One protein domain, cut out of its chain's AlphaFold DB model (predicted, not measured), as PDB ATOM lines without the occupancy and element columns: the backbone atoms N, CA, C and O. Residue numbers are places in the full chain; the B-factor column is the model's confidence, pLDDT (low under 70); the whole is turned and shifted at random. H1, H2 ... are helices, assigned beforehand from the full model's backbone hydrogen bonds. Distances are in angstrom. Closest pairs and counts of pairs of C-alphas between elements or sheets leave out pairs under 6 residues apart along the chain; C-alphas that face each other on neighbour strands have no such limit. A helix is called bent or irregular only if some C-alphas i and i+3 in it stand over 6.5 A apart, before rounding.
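What this domain is: This is residues 208 to 337 of the 358 residues of an uncharacterized protein of Amycolatopsis umgeniensis (UniProt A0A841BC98). Four long helices make an up-and-down bundle, H1, H2, H3 and H4a, each running against the one before it in the chain, with H2 in the middle and H1, H3 and H4a packed round it. H3 crosses H2 and H4a at a steep tilt, and past a sharp bend the last helix goes on as the arm H4b, whose residues 329 to 336 stick out from the bundle. The printed part has 130 residues with four named helices, in the order H1, H2, H3, H4, and no named strand; the class is all helix. The whole is compact, with a radius of gyration of the C-alphas of 16.0 A, and flat, spanning 53 by 37 by 17 A.

Where its parts are: Begin with the longest helix, H4, residues 305 to 336. By its hydrogen bonds it was assigned as one helix, but it is bent: C-alphas 324 and 327 are 7.3 A apart. Its arm H4a, residues 305 to 324, starts at C-alpha 305 (179.755, 193.139, 202.101), has a kink of 39 degrees near residue 314 and is 28.4 A long. H4b, residues 327 to 336, ends at C-alpha 336 (155.868, 162.381, 182.364) after 14.2 A. H2, residues 242 to 265, is 35.0 A long; it is neither bent nor irregular, but only just: C-alphas 250 and 253 are 6.4 A apart. H3, residues 273 to 298, runs 37.5 A. Find C-alpha 208 at (133.206, 178.117, 201.260); from there H1, residues 208 to 238, runs 44.6 A, with a kink of 25 degrees near residue 232.

How they stand to each other: Look first at H4a and H2, which touch at a shallow tilt of 14 degrees, the same way; their closest C-alphas, Ala 257 and Gly 323, are 3.9 A apart. H2 and H3 form a helical hairpin at a steep tilt of 43 degrees, closest at the C-alphas of Ile 258 and Gly 280, 4.1 A. H3 touches H4a with residues 279 to 291 alone, closest at the C-alphas of Gly 280 and Gly 323, 4.7 A. H1 and H2 form another helical hairpin, at a shallow tilt of 23 degrees, with the C-alphas of Gly 222 and Gly 259 closest at 4.1 A. H1 touches H4a with residues 226 to 237 alone, closest at the C-alphas of Ala 236 and Arg 309, 5.7 A. H4b stands at a steep tilt of 49 degrees to H4a and is only just apart from H2, at 8.0 A. In H3 and H4b every backbone O i to N i+4 pair is within hydrogen-bond range; in H1 25 of 27 are, in H2 18 of 20, in H4a 13 of 16.

The domain as a whole: The C-alphas farthest apart, those of Arg 208 and Glu 300, are 55.3 A apart. The printed part has no cut; the link from H1 to H2 is tight, and no link is long. Residues 296 to 301, of which 296 to 298 belong to H3, stand free. The mean pLDDT of the printed part is 88.1, and residues 269 to 271 and residue 337 are under 70.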
ATOM      1  N   ARG A 208     132.796 177.033 202.168       93.44
ATOM      2  CA  ARG A 208     133.206 178.117 201.260       93.44
ATOM      3  C   ARG A 208     133.792 179.307 202.018       93.44
ATOM      4  O   ARG A 208     134.838 179.817 201.634       93.44
ATOM      5  N   ARG A 209     133.174 179.727 203.129       93.69
ATOM      6  CA  ARG A 209     133.698 180.818 203.969       93.69
ATOM      7  C   ARG A 209     135.054 180.465 204.580       93.69
ATOM      8  O   ARG A 209     135.941 181.316 204.602       93.69
ATOM      9  N   ARG A 210     135.226 179.235 205.074       91.50
ATOM     10  CA  ARG A 210     136.520 178.750 205.584       91.50
ATOM     11  C   ARG A 210     137.577 178.752 204.485       91.50
ATOM     12  O   ARG A 210     138.684 179.218 204.736       91.50
ATOM     13  N   ASP A 211     137.222 178.330 203.278       89.06
ATOM     14  CA  ASP A 211     138.125 178.344 202.128       89.06
ATOM     15  C   ASP A 211     138.504 179.772 201.725       89.06
ATOM     16  O   ASP A 211     139.680 180.046 201.493       89.06
ATOM     17  N   THR A 212     137.556 180.714 201.713       90.31
ATOM     18  CA  THR A 212     137.842 182.134 201.456       90.31
ATOM     19  C   THR A 212     138.776 182.725 202.510       90.31
ATOM     20  O   THR A 212     139.750 183.382 202.149       90.31
ATOM     21  N   ILE A 213     138.532 182.472 203.801       91.00
ATOM     22  CA  ILE A 213     139.399 182.958 204.890       91.00
ATOM     23  C   ILE A 213     140.794 182.338 204.781       91.00
ATOM     24  O   ILE A 213     141.791 183.041 204.923       91.00
ATOM     25  N   ARG A 214     140.880 181.038 204.488       87.56
ATOM     26  CA  ARG A 214     142.156 180.344 204.302       87.56
ATOM     27  C   ARG A 214     142.938 180.909 203.116       87.56
ATOM     28  O   ARG A 214     144.134 181.137 203.261       87.56
ATOM     29  N   ARG A 215     142.273 181.178 201.985       87.31
ATOM     30  CA  ARG A 215     142.887 181.822 200.809       87.31
ATOM     31  C   ARG A 215     143.351 183.242 201.118       87.31
ATOM     32  O   ARG A 215     144.465 183.597 200.767       87.31
ATOM     33  N   ALA A 216     142.547 184.034 201.826       89.38
ATOM     34  CA  ALA A 216     142.957 185.369 202.254       89.38
ATOM     35  C   ALA A 216     144.183 185.315 203.183       89.38
ATOM     36  O   ALA A 216     145.115 186.101 203.025       89.38
ATOM     37  N   GLY A 217     144.217 184.350 204.109       90.12
ATOM     38  CA  GLY A 217     145.358 184.107 204.990       90.12
ATOM     39  C   GLY A 217     146.627 183.707 204.232       90.12
ATOM     40  O   GLY A 217     147.694 184.247 204.521       90.12
ATOM     41  N   SER A 218     146.531 182.816 203.235       88.19
ATOM     42  CA  SER A 218     147.687 182.444 202.409       88.19
ATOM     43  C   SER A 218     148.153 183.590 201.508       88.19
ATOM     44  O   SER A 218     149.359 183.814 201.417       88.19
ATOM     45  N   SER A 219     147.239 184.374 200.925       87.62
ATOM     46  CA  SER A 219     147.582 185.592 200.177       87.62
ATOM     47  C   SER A 219     148.309 186.613 201.055       87.62
ATOM     48  O   SER A 219     149.328 187.157 200.637       87.62
ATOM     49  N   LEU A 220     147.825 186.853 202.279       93.88
ATOM     50  CA  LEU A 220     148.450 187.788 203.217       93.88
ATOM     51  C   LEU A 220     149.835 187.304 203.663       93.88
ATOM     52  O   LEU A 220     150.780 188.095 203.690       93.88
ATOM     53  N   ALA A 221     149.980 186.012 203.971       92.88
ATOM     54  CA  ALA A 221     151.268 185.415 204.321       92.88
ATOM     55  C   ALA A 221     152.268 185.500 203.154       92.88
ATOM     56  O   ALA A 221     153.418 185.885 203.358       92.88
ATOM     57  N   GLY A 222     151.816 185.213 201.928       92.31
ATOM     58  CA  GLY A 222     152.622 185.343 200.715       92.31
ATOM     59  C   GLY A 222     153.072 186.781 200.462       92.31
ATOM     60  O   GLY A 222     154.263 187.026 200.284       92.31
ATOM     61  N   ALA A 223     152.150 187.746 200.532       93.69
ATOM     62  CA  ALA A 223     152.464 189.168 200.394       93.69
ATOM     63  C   ALA A 223     153.464 189.637 201.462       93.69
ATOM     64  O   ALA A 223     154.442 190.303 201.134       93.69
ATOM     65  N   THR A 224     153.275 189.220 202.718       96.31
ATOM     66  CA  THR A 224     154.194 189.543 203.822       96.31
ATOM     67  C   THR A 224     155.591 188.974 203.567       96.31
ATOM     68  O   THR A 224     156.577 189.692 203.712       96.31
ATOM     69  N   ALA A 225     155.695 187.713 203.135       95.62
ATOM     70  CA  ALA A 225     156.976 187.094 202.799       95.62
ATOM     71  C   ALA A 225     157.686 187.827 201.645       95.62
ATOM     72  O   ALA A 225     158.883 188.093 201.740       95.62
ATOM     73  N   LEU A 226     156.953 188.237 200.602       95.00
ATOM     74  CA  LEU A 226     157.496 189.045 199.503       95.00
ATOM     75  C   LEU A 226     157.954 190.435 199.969       95.00
ATOM     76  O   LEU A 226     159.026 190.889 199.572       95.00
ATOM     77  N   SER A 227     157.188 191.101 200.837       96.38
ATOM     78  CA  SER A 227     157.583 192.389 201.419       96.38
ATOM     79  C   SER A 227     158.844 192.265 202.272       96.38
ATOM     80  O   SER A 227     159.734 193.105 202.161       96.38
ATOM     81  N   LEU A 228     158.967 191.207 203.080       97.06
ATOM     82  CA  LEU A 228     160.176 190.939 203.865       97.06
ATOM     83  C   LEU A 228     161.375 190.591 202.970       97.06
ATOM     84  O   LEU A 228     162.490 191.037 203.240       97.06
ATOM     85  N   ALA A 229     161.155 189.859 201.874       95.69
ATOM     86  CA  ALA A 229     162.184 189.593 200.874       95.69
ATOM     87  C   ALA A 229     162.699 190.897 200.242       95.69
ATOM     88  O   ALA A 229     163.908 191.107 200.169       95.69
ATOM     89  N   ALA A 230     161.809 191.819 199.866       94.75
ATOM     90  CA  ALA A 230     162.193 193.138 199.365       94.75
ATOM     91  C   ALA A 230     162.905 193.985 200.438       94.75
ATOM     92  O   ALA A 230     163.925 194.616 200.160       94.75
ATOM     93  N   ALA A 231     162.420 193.955 201.684       95.88
ATOM     94  CA  ALA A 231     163.041 194.660 202.804       95.88
ATOM     95  C   ALA A 231     164.462 194.155 203.106       95.88
ATOM     96  O   ALA A 231     165.304 194.947 203.521       95.88
ATOM     97  N   SER A 232     164.765 192.875 202.848       96.00
ATOM     98  CA  SER A 232     166.120 192.326 203.010       96.00
ATOM     99  C   SER A 232     167.157 193.023 202.119       96.00
ATOM    100  O   SER A 232     168.302 193.197 202.537       96.00
ATOM    101  N   ILE A 233     166.746 193.500 200.934       94.00
ATOM    102  CA  ILE A 233     167.599 194.292 200.041       94.00
ATOM    103  C   ILE A 233     167.943 195.611 200.733       94.00
ATOM    104  O   ILE A 233     169.117 195.928 200.894       94.00
ATOM    105  N   LEU A 234     166.936 196.349 201.210       95.38
ATOM    106  CA  LEU A 234     167.135 197.629 201.900       95.38
ATOM    107  C   LEU A 234     167.990 197.471 203.164       95.38
ATOM    108  O   LEU A 234     168.950 198.217 203.360       95.38
ATOM    109  N   LEU A 235     167.687 196.463 203.987       94.62
ATOM    110  CA  LEU A 235     168.428 196.161 205.211       94.62
ATOM    111  C   LEU A 235     169.909 195.893 204.927       94.62
ATOM    112  O   LEU A 235     170.766 196.434 205.623       94.62
ATOM    113  N   ALA A 236     170.236 195.148 203.870       94.56
ATOM    114  CA  ALA A 236     171.628 194.880 203.519       94.56
ATOM    115  C   ALA A 236     172.431 196.163 203.234       94.56
ATOM    116  O   ALA A 236     173.604 196.234 203.613       94.56
ATOM    117  N   TYR A 237     171.814 197.188 202.630       93.38
ATOM    118  CA  TYR A 237     172.455 198.491 202.386       93.38
ATOM    119  C   TYR A 237     172.600 199.344 203.650       93.38
ATOM    120  O   TYR A 237     173.541 200.130 203.737       93.38
ATOM    121  N   MET A 238     171.717 199.179 204.637       94.44
ATOM    122  CA  MET A 238     171.804 199.912 205.907       94.44
ATOM    123  C   MET A 238     172.839 199.322 206.873       94.44
ATOM    124  O   MET A 238     173.327 200.022 207.758       94.44
ATOM    125  N   THR A 239     173.186 198.042 206.730       92.38
ATOM    126  CA  THR A 239     174.156 197.377 207.615       92.38
ATOM    127  C   THR A 239     175.584 197.528 207.109       92.38
ATOM    128  O   THR A 239     175.838 197.359 205.922       92.38
ATOM    129  N   THR A 240     176.549 197.782 207.995       90.62
ATOM    130  CA  THR A 240     177.985 197.849 207.651       90.62
ATOM    131  C   THR A 240     178.715 196.514 207.821       90.62
ATOM    132  O   THR A 240     179.780 196.320 207.241       90.62
ATOM    133  N   GLY A 241     178.148 195.576 208.586       92.94
ATOM    134  CA  GLY A 241     178.760 194.282 208.879       92.94
ATOM    135  C   GLY A 241     178.548 193.241 207.778       92.94
ATOM    136  O   GLY A 241     177.418 192.992 207.356       92.94
ATOM    137  N   ILE A 242     179.626 192.558 207.385       90.81
ATOM    138  CA  ILE A 242     179.601 191.457 206.410       90.81
ATOM    139  C   ILE A 242     178.620 190.342 206.800       90.81
ATOM    140  O   ILE A 242     177.858 189.874 205.960       90.81
ATOM    141  N   GLY A 243     178.565 189.972 208.085       91.50
ATOM    142  CA  GLY A 243     177.664 188.923 208.568       91.50
ATOM    143  C   GLY A 243     176.185 189.258 208.357       91.50
ATOM    144  O   GLY A 243     175.409 188.390 207.969       91.50
ATOM    145  N   ALA A 244     175.798 190.526 208.532       92.00
ATOM    146  CA  ALA A 244     174.423 190.965 208.308       92.00
ATOM    147  C   ALA A 244     174.064 190.987 206.812       92.00
ATOM    148  O   ALA A 244     172.975 190.552 206.434       92.00
ATOM    149  N   ALA A 245     174.996 191.420 205.954       91.25
ATOM    150  CA  ALA A 245     174.821 191.375 204.503       91.25
ATOM    151  C   ALA A 245     174.686 189.928 203.987       91.25
ATOM    152  O   ALA A 245     173.804 189.649 203.175       91.25
ATOM    153  N   LEU A 246     175.493 188.995 204.508       90.44
ATOM    154  CA  LEU A 246     175.399 187.566 204.187       90.44
ATOM    155  C   LEU A 246     174.096 186.940 204.698       90.44
ATOM    156  O   LEU A 246     173.465 186.167 203.982       90.44
ATOM    157  N   ALA A 247     173.648 187.304 205.902       93.31
ATOM    158  CA  ALA A 247     172.360 186.852 206.419       93.31
ATOM    159  C   ALA A 247     171.203 187.313 205.519       93.31
ATOM    160  O   ALA A 247     170.333 186.510 205.185       93.31
ATOM    161  N   CYS A 248     171.216 188.570 205.058       93.50
ATOM    162  CA  CYS A 248     170.222 189.067 204.104       93.50
ATOM    163  C   CYS A 248     170.289 188.305 202.773       93.50
ATOM    164  O   CYS A 248     169.245 187.908 202.259       93.50
ATOM    165  N   LEU A 249     171.498 188.048 202.254       91.38
ATOM    166  CA  LEU A 249     171.726 187.291 201.017       91.38
ATOM    167  C   LEU A 249     171.149 185.867 201.075       91.38
ATOM    168  O   LEU A 249     170.685 185.365 200.057       91.38
ATOM    169  N   LEU A 250     171.143 185.237 202.252       92.62
ATOM    170  CA  LEU A 250     170.551 183.913 202.463       92.62
ATOM    171  C   LEU A 250     169.035 183.974 202.696       92.62
ATOM    172  O   LEU A 250     168.275 183.219 202.095       92.62
ATOM    173  N   VAL A 251     168.580 184.867 203.576       94.44
ATOM    174  CA  VAL A 251     167.180 184.916 204.024       94.44
ATOM    175  C   VAL A 251     166.260 185.525 202.964       94.44
ATOM    176  O   VAL A 251     165.150 185.034 202.765       94.44
ATOM    177  N   GLY A 252     166.708 186.562 202.254       94.19
ATOM    178  CA  GLY A 252     165.912 187.280 201.255       94.19
ATOM    179  C   GLY A 252     165.334 186.378 200.158       94.19
ATOM    180  O   GLY A 252     164.117 186.367 199.967       94.19
ATOM    181  N   PRO A 253     166.154 185.580 199.454       92.69
ATOM    182  CA  PRO A 253     165.677 184.670 198.414       92.69
ATOM    183  C   PRO A 253     164.779 183.547 198.935       92.69
ATOM    184  O   PRO A 253     163.839 183.159 198.246       92.69
ATOM    185  N   ILE A 254     165.027 183.043 200.152       94.19
ATOM    186  CA  ILE A 254     164.167 182.040 200.801       94.19
ATOM    187  C   ILE A 254     162.780 182.633 201.061       94.19
ATOM    188  O   ILE A 254     161.775 182.025 200.699       94.19
ATOM    189  N   LEU A 255     162.711 183.842 201.624       94.38
ATOM    190  CA  LEU A 255     161.449 184.561 201.815       94.38
ATOM    191  C   LEU A 255     160.763 184.865 200.480       94.38
ATOM    192  O   LEU A 255     159.549 184.704 200.365       94.38
ATOM    193  N   GLY A 256     161.540 185.232 199.458       93.38
ATOM    194  CA  GLY A 256     161.051 185.431 198.098       93.38
ATOM    195  C   GLY A 256     160.406 184.165 197.537       93.38
ATOM    196  O   GLY A 256     159.288 184.214 197.031       93.38
ATOM    197  N   ALA A 257     161.065 183.018 197.698       93.56
ATOM    198  CA  ALA A 257     160.572 181.726 197.240       93.56
ATOM    199  C   ALA A 257     159.340 181.241 198.020       93.56
ATOM    200  O   ALA A 257     158.388 180.754 197.413       93.56
ATOM    201  N   ILE A 258     159.293 181.432 199.344       93.12
ATOM    202  CA  ILE A 258     158.081 181.189 200.148       93.12
ATOM    203  C   ILE A 258     156.932 182.070 199.646       93.12
ATOM    204  O   ILE A 258     155.834 181.573 199.404       93.12
ATOM    205  N   GLY A 259     157.185 183.366 199.453       92.31
ATOM    206  CA  GLY A 259     156.195 184.318 198.959       92.31
ATOM    207  C   GLY A 259     155.658 183.951 197.575       92.31
ATOM    208  O   GLY A 259     154.445 183.897 197.381       92.31
ATOM    209  N   GLY A 260     156.550 183.617 196.638       90.94
ATOM    210  CA  GLY A 260     156.192 183.161 195.293       90.94
ATOM    211  C   GLY A 260     155.355 181.879 195.303       90.94
ATOM    212  O   GLY A 260     154.332 181.813 194.617       90.94
ATOM    213  N   ALA A 261     155.731 180.895 196.128       90.81
ATOM    214  CA  ALA A 261     154.985 179.646 196.278       90.81
ATOM    215  C   ALA A 261     153.581 179.877 196.868       90.81
ATOM    216  O   ALA A 261     152.596 179.356 196.349       90.81
ATOM    217  N   LEU A 262     153.460 180.710 197.910       90.94
ATOM    218  CA  LEU A 262     152.175 181.024 198.546       90.94
ATOM    219  C   LEU A 262     151.231 181.816 197.629       90.94
ATOM    220  O   LEU A 262     150.031 181.549 197.614       90.94
ATOM    221  N   VAL A 263     151.748 182.762 196.836       88.94
ATOM    222  CA  VAL A 263     150.936 183.487 195.844       88.94
ATOM    223  C   VAL A 263     150.410 182.528 194.779       88.94
ATOM    224  O   VAL A 263     149.229 182.581 194.442       88.94
ATOM    225  N   ARG A 264     151.238 181.599 194.287       86.00
ATOM    226  CA  ARG A 264     150.809 180.599 193.301       86.00
ATOM    227  C   ARG A 264     149.719 179.673 193.840       86.00
ATOM    228  O   ARG A 264     148.774 179.361 193.114       86.00
ATOM    229  N   ASP A 265     149.848 179.273 195.098       85.00
ATOM    230  CA  ASP A 265     148.918 178.386 195.799       85.00
ATOM    231  C   ASP A 265     147.518 179.002 195.939       85.00
ATOM    232  O   ASP A 265     146.512 178.306 195.891       85.00
ATOM    233  N   THR A 266     147.402 180.333 195.996       80.69
ATOM    234  CA  THR A 266     146.081 180.993 196.005       80.69
ATOM    235  C   THR A 266     145.281 180.770 194.714       80.69
ATOM    236  O   THR A 266     144.054 180.891 194.730       80.69
ATOM    237  N   ALA A 267     145.951 180.381 193.620       73.56
ATOM    238  CA  ALA A 267     145.319 180.002 192.360       73.56
ATOM    239  C   ALA A 267     144.937 178.507 192.288       73.56
ATOM    240  O   ALA A 267     144.179 178.126 191.397       73.56
ATOM    241  N   GLU A 268     145.412 177.654 193.206       75.44
ATOM    242  CA  GLU A 268     145.118 176.214 193.227       75.44
ATOM    243  C   GLU A 268     144.322 175.828 194.478       75.44
ATOM    244  O   GLU A 268     144.723 176.050 195.612       75.44
ATOM    245  N   ALA A 269     143.150 175.223 194.296       65.50
ATOM    246  CA  ALA A 269     142.176 175.065 195.376       65.50
ATOM    247  C   ALA A 269     142.565 174.075 196.502       65.50
ATOM    248  O   ALA A 269     141.785 173.929 197.440       65.50
ATOM    249  N   TYR A 270     143.718 173.395 196.438       61.34
ATOM    250  CA  TYR A 270     143.931 172.158 197.205       61.34
ATOM    251  C   TYR A 270     145.237 172.005 197.982       61.34
ATOM    252  O   TYR A 270     145.400 170.978 198.643       61.34
ATOM    253  N   SER A 271     146.159 172.968 197.984       66.69
ATOM    254  CA  SER A 271     147.434 172.740 198.663       66.69
ATOM    255  C   SER A 271     147.466 173.290 200.101       66.69
ATOM    256  O   SER A 271     146.735 174.203 200.504       66.69
ATOM    257  N   SER A 272     148.208 172.601 200.970       83.94
ATOM    258  CA  SER A 272     148.385 173.004 202.363       83.94
ATOM    259  C   SER A 272     149.498 174.039 202.461       83.94
ATOM    260  O   SER A 272     150.609 173.761 202.016       83.94
ATOM    261  N   LEU A 273     149.228 175.143 203.160       84.12
ATOM    262  CA  LEU A 273     150.163 176.255 203.371       84.12
ATOM    263  C   LEU A 273     151.563 175.787 203.802       84.12
ATOM    264  O   LEU A 273     152.566 176.303 203.318       84.12
ATOM    265  N   LEU A 274     151.627 174.775 204.675       85.69
ATOM    266  CA  LEU A 274     152.884 174.192 205.149       85.69
ATOM    267  C   LEU A 274     153.706 173.565 204.014       85.69
ATOM    268  O   LEU A 274     154.907 173.807 203.928       85.69
ATOM    269  N   TRP A 275     153.073 172.783 203.136       85.44
ATOM    270  CA  TRP A 275     153.758 172.166 201.999       85.44
ATOM    271  C   TRP A 275     154.210 173.210 200.972       85.44
ATOM    272  O   TRP A 275     155.334 173.104 200.487       85.44
ATOM    273  N   SER A 276     153.407 174.241 200.692       86.00
ATOM    274  CA  SER A 276     153.790 175.339 199.787       86.00
ATOM    275  C   SER A 276     155.002 176.099 200.323       86.00
ATOM    276  O   SER A 276     155.972 176.323 199.601       86.00
ATOM    277  N   ALA A 277     154.994 176.424 201.619       86.69
ATOM    278  CA  ALA A 277     156.124 177.069 202.278       86.69
ATOM    279  C   ALA A 277     157.375 176.175 202.270       86.69
ATOM    280  O   ALA A 277     158.457 176.654 201.944       86.69
ATOM    281  N   ALA A 278     157.236 174.877 202.561       87.81
ATOM    282  CA  ALA A 278     158.351 173.930 202.540       87.81
ATOM    283  C   ALA A 278     159.003 173.826 201.149       87.81
ATOM    284  O   ALA A 278     160.229 173.812 201.040       87.81
ATOM    285  N   ARG A 279     158.202 173.812 200.075       85.44
ATOM    286  CA  ARG A 279     158.720 173.831 198.697       85.44
ATOM    287  C   ARG A 279     159.381 175.157 198.349       85.44
ATOM    288  O   ARG A 279     160.457 175.146 197.759       85.44
ATOM    289  N   GLY A 280     158.792 176.277 198.773       87.06
ATOM    290  CA  GLY A 280     159.409 177.597 198.659       87.06
ATOM    291  C   GLY A 280     160.778 177.646 199.341       87.06
ATOM    292  O   GLY A 280     161.749 178.073 198.727       87.06
ATOM    293  N   ILE A 281     160.898 177.113 200.561       89.69
ATOM    294  CA  ILE A 281     162.182 177.003 201.272       89.69
ATOM    295  C   ILE A 281     163.181 176.178 200.457       89.69
ATOM    296  O   ILE A 281     164.290 176.648 200.212       89.69
ATOM    297  N   GLY A 282     162.792 174.983 200.002       85.88
ATOM    298  CA  GLY A 282     163.666 174.122 199.200       85.88
ATOM    299  C   GLY A 282     164.156 174.804 197.918       85.88
ATOM    300  O   GLY A 282     165.354 174.803 197.638       85.88
ATOM    301  N   ALA A 283     163.249 175.452 197.182       86.25
ATOM    302  CA  ALA A 283     163.568 176.185 195.961       86.25
ATOM    303  C   ALA A 283     164.491 177.387 196.230       86.25
ATOM    304  O   ALA A 283     165.467 177.588 195.508       86.25
ATOM    305  N   GLY A 284     164.222 178.157 197.287       85.75
ATOM    306  CA  GLY A 284     165.028 179.315 197.676       85.75
ATOM    307  C   GLY A 284     166.436 178.933 198.134       85.75
ATOM    308  O   GLY A 284     167.408 179.554 197.701       85.75
ATOM    309  N   VAL A 285     166.567 177.882 198.954       88.75
ATOM    310  CA  VAL A 285     167.870 177.354 199.394       88.75
ATOM    311  C   VAL A 285     168.682 176.866 198.198       88.75
ATOM    312  O   VAL A 285     169.850 177.233 198.067       88.75
ATOM    313  N   LEU A 286     168.070 176.090 197.298       87.12
ATOM    314  CA  LEU A 286     168.740 175.580 196.102       87.12
ATOM    315  C   LEU A 286     169.204 176.720 195.184       87.12
ATOM    316  O   LEU A 286     170.370 176.747 194.795       87.12
ATOM    317  N   ALA A 287     168.326 177.682 194.881       85.31
ATOM    318  CA  ALA A 287     168.647 178.826 194.027       85.31
ATOM    319  C   ALA A 287     169.787 179.673 194.613       85.31
ATOM    320  O   ALA A 287     170.740 180.005 193.911       85.31
ATOM    321  N   THR A 288     169.726 179.965 195.915       83.94
ATOM    322  CA  THR A 288     170.761 180.743 196.609       83.94
ATOM    323  C   THR A 288     172.097 180.013 196.609       83.94
ATOM    324  O   THR A 288     173.120 180.607 196.280       83.94
ATOM    325  N   THR A 289     172.094 178.716 196.925       87.38
ATOM    326  CA  THR A 289     173.315 177.898 196.985       87.38
ATOM    327  C   THR A 289     173.981 177.805 195.616       87.38
ATOM    328  O   THR A 289     175.178 178.056 195.507       87.38
ATOM    329  N   LEU A 290     173.213 177.503 194.562       87.88
ATOM    330  CA  LEU A 290     173.732 177.425 193.194       87.88
ATOM    331  C   LEU A 290     174.307 178.763 192.731       87.88
ATOM    332  O   LEU A 290     175.368 178.801 192.105       87.88
ATOM    333  N   TYR A 291     173.635 179.866 193.062       84.88
ATOM    334  CA  TYR A 291     174.100 181.191 192.684       84.88
ATOM    335  C   TYR A 291     175.387 181.587 193.422       84.88
ATOM    336  O   TYR A 291     176.345 182.018 192.785       84.88
ATOM    337  N   VAL A 292     175.448 181.397 194.745       84.50
ATOM    338  CA  VAL A 292     176.652 181.686 195.546       84.50
ATOM    339  C   VAL A 292     177.825 180.808 195.112       84.50
ATOM    340  O   VAL A 292     178.927 181.320 194.932       84.50
ATOM    341  N   ALA A 293     177.596 179.513 194.878       87.75
ATOM    342  CA  ALA A 293     178.628 178.608 194.373       87.75
ATOM    343  C   ALA A 293     179.174 179.070 193.011       87.75
ATOM    344  O   ALA A 293     180.384 179.081 192.807       87.75
ATOM    345  N   SER A 294     178.298 179.515 192.103       87.12
ATOM    346  CA  SER A 294     178.698 180.068 190.802       87.12
ATOM    347  C   SER A 294     179.579 181.319 190.939       87.12
ATOM    348  O   SER A 294     180.585 181.445 190.240       87.12
ATOM    349  N   GLN A 295     179.262 182.218 191.879       86.12
ATOM    350  CA  GLN A 295     180.086 183.405 192.147       86.12
ATOM    351  C   GLN A 295     181.463 183.044 192.715       86.12
ATOM    352  O   GLN A 295     182.467 183.565 192.240       86.12
ATOM    353  N   LEU A 296     181.524 182.102 193.662       86.00
ATOM    354  CA  LEU A 296     182.786 181.642 194.253       86.00
ATOM    355  C   LEU A 296     183.708 180.963 193.236       86.00
ATOM    356  O   LEU A 296     184.922 181.110 193.317       86.00
ATOM    357  N   LEU A 297     183.140 180.239 192.271       89.31
ATOM    358  CA  LEU A 297     183.907 179.586 191.208       89.31
ATOM    359  C   LEU A 297     184.428 180.562 190.147       89.31
ATOM    360  O   LEU A 297     185.376 180.236 189.440       89.31
ATOM    361  N   THR A 298     183.790 181.724 189.991       88.50
ATOM    362  CA  THR A 298     184.124 182.689 188.929       88.50
ATOM    363  C   THR A 298     184.930 183.882 189.428       88.50
ATOM    364  O   THR A 298     185.631 184.500 188.632       88.50
ATOM    365  N   ASN A 299     184.862 184.200 190.721       86.56
ATOM    366  CA  ASN A 299     185.588 185.303 191.339       86.56
ATOM    367  C   ASN A 299     185.967 184.950 192.786       86.56
ATOM    368  O   ASN A 299     185.109 184.968 193.671       86.56
ATOM    369  N   GLU A 300     187.250 184.709 193.056       76.19
ATOM    370  CA  GLU A 300     187.735 184.297 194.387       76.19
ATOM    371  C   GLU A 300     187.523 185.373 195.483       76.19
ATOM    372  O   GLU A 300     187.323 185.029 196.645       76.19
ATOM    373  N   ASP A 301     187.428 186.661 195.117       79.44
ATOM    374  CA  ASP A 301     187.232 187.799 196.043       79.44
ATOM    375  C   ASP A 301     185.755 188.244 196.227       79.44
ATOM    376  O   ASP A 301     185.462 189.355 196.680       79.44
ATOM    377  N   THR A 302     184.767 187.415 195.867       71.31
ATOM    378  CA  THR A 302     183.359 187.871 195.775       71.31
ATOM    379  C   THR A 302     182.602 188.057 197.085       71.31
ATOM    380  O   THR A 302     181.570 188.724 197.071       71.31
ATOM    381  N   LEU A 303     183.053 187.535 198.225       78.75
ATOM    382  CA  LEU A 303     182.281 187.615 199.476       78.75
ATOM    383  C   LEU A 303     182.592 188.868 200.305       78.75
ATOM    384  O   LEU A 303     182.722 188.804 201.522       78.75
ATOM    385  N   THR A 304     182.671 190.034 199.668       89.06
ATOM    386  CA  THR A 304     182.665 191.308 200.400       89.06
ATOM    387  C   THR A 304     181.231 191.734 200.732       89.06
ATOM    388  O   THR A 304     180.266 191.336 200.073       89.06
ATOM    389  N   ALA A 305     181.066 192.586 201.751       87.06
ATOM    390  CA  ALA A 305     179.755 193.139 202.101       87.06
ATOM    391  C   ALA A 305     179.116 193.911 200.929       87.06
ATOM    392  O   ALA A 305     177.901 193.873 200.748       87.06
ATOM    393  N   GLU A 306     179.926 194.591 200.112       89.69
ATOM    394  CA  GLU A 306     179.451 195.328 198.941       89.69
ATOM    395  C   GLU A 306     178.950 194.392 197.837       89.69
ATOM    396  O   GLU A 306     177.853 194.593 197.312       89.69
ATOM    397  N   SER A 307     179.702 193.333 197.534       89.06
ATOM    398  CA  SER A 307     179.275 192.311 196.581       89.06
ATOM    399  C   SER A 307     177.973 191.647 197.029       89.06
ATOM    400  O   SER A 307     177.025 191.600 196.251       89.06
ATOM    401  N   ALA A 308     177.846 191.245 198.300       87.50
ATOM    402  CA  ALA A 308     176.613 190.651 198.831       87.50
ATOM    403  C   ALA A 308     175.375 191.557 198.642       87.50
ATOM    404  O   ALA A 308     174.315 191.084 198.224       87.50
ATOM    405  N   ARG A 309     175.512 192.874 198.866       91.06
ATOM    406  CA  ARG A 309     174.440 193.862 198.625       91.06
ATOM    407  C   ARG A 309     174.042 193.972 197.153       91.06
ATOM    408  O   ARG A 309     172.866 194.164 196.848       91.06
ATOM    409  N   ARG A 310     175.007 193.877 196.233       90.19
ATOM    410  CA  ARG A 310     174.743 193.904 194.784       90.19
ATOM    411  C   ARG A 310     174.064 192.616 194.323       90.19
ATOM    412  O   ARG A 310     173.098 192.680 193.569       90.19
ATOM    413  N   LEU A 311     174.520 191.467 194.822       89.75
ATOM    414  CA  LEU A 311     173.973 190.153 194.473       89.75
ATOM    415  C   LEU A 311     172.500 190.012 194.889       89.75
ATOM    416  O   LEU A 311     171.715 189.426 194.148       89.75
ATOM    417  N   LEU A 312     172.085 190.606 196.012       90.81
ATOM    418  CA  LEU A 312     170.694 190.577 196.490       90.81
ATOM    419  C   LEU A 312     169.651 191.028 195.452       90.81
ATOM    420  O   LEU A 312     168.570 190.440 195.393       90.81
ATOM    421  N   TRP A 313     169.984 192.000 194.596       92.00
ATOM    422  CA  TRP A 313     169.105 192.455 193.509       92.00
ATOM    423  C   TRP A 313     168.806 191.371 192.469       92.00
ATOM    424  O   TRP A 313     167.788 191.450 191.788       92.00
ATOM    425  N   PHE A 314     169.654 190.347 192.369       90.38
ATOM    426  CA  PHE A 314     169.475 189.214 191.465       90.38
ATOM    427  C   PHE A 314     168.907 187.988 192.182       90.38
ATOM    428  O   PHE A 314     167.975 187.360 191.676       90.38
ATOM    429  N   VAL A 315     169.428 187.650 193.369       90.75
ATOM    430  CA  VAL A 315     169.035 186.406 194.053       90.75
ATOM    431  C   VAL A 315     167.610 186.485 194.610       90.75
ATOM    432  O   VAL A 315     166.896 185.489 194.568       90.75
ATOM    433  N   VAL A 316     167.142 187.654 195.071       92.56
ATOM    434  CA  VAL A 316     165.767 187.791 195.591       92.56
ATOM    435  C   VAL A 316     164.712 187.560 194.497       92.56
ATOM    436  O   VAL A 316     163.872 186.677 194.690       92.56
ATOM    437  N   PRO A 317     164.745 188.241 193.329       93.25
ATOM    438  CA  PRO A 317     163.834 187.928 192.223       93.25
ATOM    439  C   PRO A 317     163.943 186.480 191.738       93.25
ATOM    440  O   PRO A 317     162.924 185.865 191.426       93.25
ATOM    441  N   MET A 318     165.155 185.915 191.715       92.12
ATOM    442  CA  MET A 318     165.369 184.512 191.354       92.12
ATOM    443  C   MET A 318     164.691 183.563 192.348       92.12
ATOM    444  O   MET A 318     164.041 182.612 191.923       92.12
ATOM    445  N   GLY A 319     164.772 183.845 193.651       91.75
ATOM    446  CA  GLY A 319     164.046 183.115 194.689       91.75
ATOM    447  C   GLY A 319     162.533 183.174 194.475       91.75
ATOM    448  O   GLY A 319     161.879 182.135 194.457       91.75
ATOM    449  N   ILE A 320     161.981 184.365 194.214       93.00
ATOM    450  CA  ILE A 320     160.549 184.544 193.905       93.00
ATOM    451  C   ILE A 320     160.137 183.698 192.694       93.00
ATOM    452  O   ILE A 320     159.165 182.944 192.772       93.00
ATOM    453  N   ALA A 321     160.887 183.793 191.592       92.88
ATOM    454  CA  ALA A 321     160.625 183.028 190.378       92.88
ATOM    455  C   ALA A 321     160.719 181.516 190.629       92.88
ATOM    456  O   ALA A 321     159.849 180.767 190.183       92.88
ATOM    457  N   ALA A 322     161.727 181.070 191.383       91.44
ATOM    458  CA  ALA A 322     161.902 179.673 191.758       91.44
ATOM    459  C   ALA A 322     160.700 179.170 192.567       91.44
ATOM    460  O   ALA A 322     160.084 178.183 192.184       91.44
ATOM    461  N   GLY A 323     160.293 179.886 193.616       90.69
ATOM    462  CA  GLY A 323     159.124 179.528 194.421       90.69
ATOM    463  C   GLY A 323     157.819 179.489 193.625       90.69
ATOM    464  O   GLY A 323     157.024 178.566 193.782       90.69
ATOM    465  N   TYR A 324     157.616 180.450 192.721       90.88
ATOM    466  CA  TYR A 324     156.419 180.514 191.879       90.88
ATOM    467  C   TYR A 324     156.346 179.379 190.839       90.88
ATOM    468  O   TYR A 324     155.256 178.941 190.468       90.88
ATOM    469  N   THR A 325     157.496 178.901 190.347       90.31
ATOM    470  CA  THR A 325     157.572 177.948 189.223       90.31
ATOM    471  C   THR A 325     157.920 176.511 189.618       90.31
ATOM    472  O   THR A 325     157.638 175.602 188.837       90.31
ATOM    473  N   PHE A 326     158.475 176.271 190.810       85.12
ATOM    474  CA  PHE A 326     158.949 174.951 191.248       85.12
ATOM    475  C   PHE A 326     157.872 173.862 191.126       85.12
ATOM    476  O   PHE A 326     158.122 172.782 190.589       85.12
ATOM    477  N   ASP A 327     156.641 174.180 191.529       78.06
ATOM    478  CA  ASP A 327     155.518 173.244 191.458       78.06
ATOM    479  C   ASP A 327     155.074 172.926 190.029       78.06
ATOM    480  O   ASP A 327     154.678 171.795 189.757       78.06
ATOM    481  N   LEU A 328     155.191 173.870 189.086       80.88
ATOM    482  CA  LEU A 328     154.878 173.612 187.675       80.88
ATOM    483  C   LEU A 328     155.847 172.592 187.079       80.88
ATOM    484  O   LEU A 328     155.428 171.681 186.363       80.88
ATOM    485  N   VAL A 329     157.136 172.732 187.393       82.56
ATOM    486  CA  VAL A 329     158.169 171.796 186.942       82.56
ATOM    487  C   VAL A 329     157.923 170.423 187.560       82.56
ATOM    488  O   VAL A 329     157.876 169.430 186.838       82.56
ATOM    489  N   TYR A 330     157.676 170.365 188.868       79.75
ATOM    490  CA  TYR A 330     157.459 169.103 189.570       79.75
ATOM    491  C   TYR A 330     156.168 168.392 189.134       79.75
ATOM    492  O   TYR A 330     156.168 167.182 188.907       79.75
ATOM    493  N   ALA A 331     155.073 169.134 188.936       80.19
ATOM    494  CA  ALA A 331     153.825 168.595 188.402       80.19
ATOM    495  C   ALA A 331     153.995 168.076 186.968       80.19
ATOM    496  O   ALA A 331     153.430 167.039 186.621       80.19
ATOM    497  N   LYS A 332     154.787 168.766 186.136       84.19
ATOM    498  CA  LYS A 332     155.093 168.318 184.774       84.19
ATOM    499  C   LYS A 332     155.947 167.049 184.781       84.19
ATOM    500  O   LYS A 332     155.602 166.116 184.067       84.19
ATOM    501  N   LEU A 333     156.983 166.976 185.620       82.94
ATOM    502  CA  LEU A 333     157.818 165.777 185.779       82.94
ATOM    503  C   LEU A 333     156.994 164.572 186.247       82.94
ATOM    504  O   LEU A 333     157.027 163.528 185.608       82.94
ATOM    505  N   ARG A 334     156.140 164.751 187.266       79.38
ATOM    506  CA  ARG A 334     155.233 163.688 187.730       79.38
ATOM    507  C   ARG A 334     154.273 163.187 186.658       79.38
ATOM    508  O   ARG A 334     153.876 162.034 186.716       79.38
ATOM    509  N   ARG A 335     153.847 164.033 185.716       79.38
ATOM    510  CA  ARG A 335     152.980 163.602 184.606       79.38
ATOM    511  C   ARG A 335     153.739 162.810 183.543       79.38
ATOM    512  O   ARG A 335     153.135 161.949 182.918       79.38
ATOM    513  N   VAL A 336     155.024 163.098 183.336       78.00
ATOM    514  CA  VAL A 336     155.868 162.381 182.364       78.00
ATOM    515  C   VAL A 336     156.176 160.960 182.847       78.00
ATOM    516  O   VAL A 336     156.127 160.040 182.039       78.00
ATOM    517  N   ASP A 337     156.357 160.760 184.156       63.19
ATOM    518  CA  ASP A 337     156.585 159.430 184.755       63.19
ATOM    519  C   ASP A 337     155.353 158.500 184.732       63.19
ATOM    520  O   ASP A 337     155.462 157.323 185.062       63.19
TER     521      ASP A 337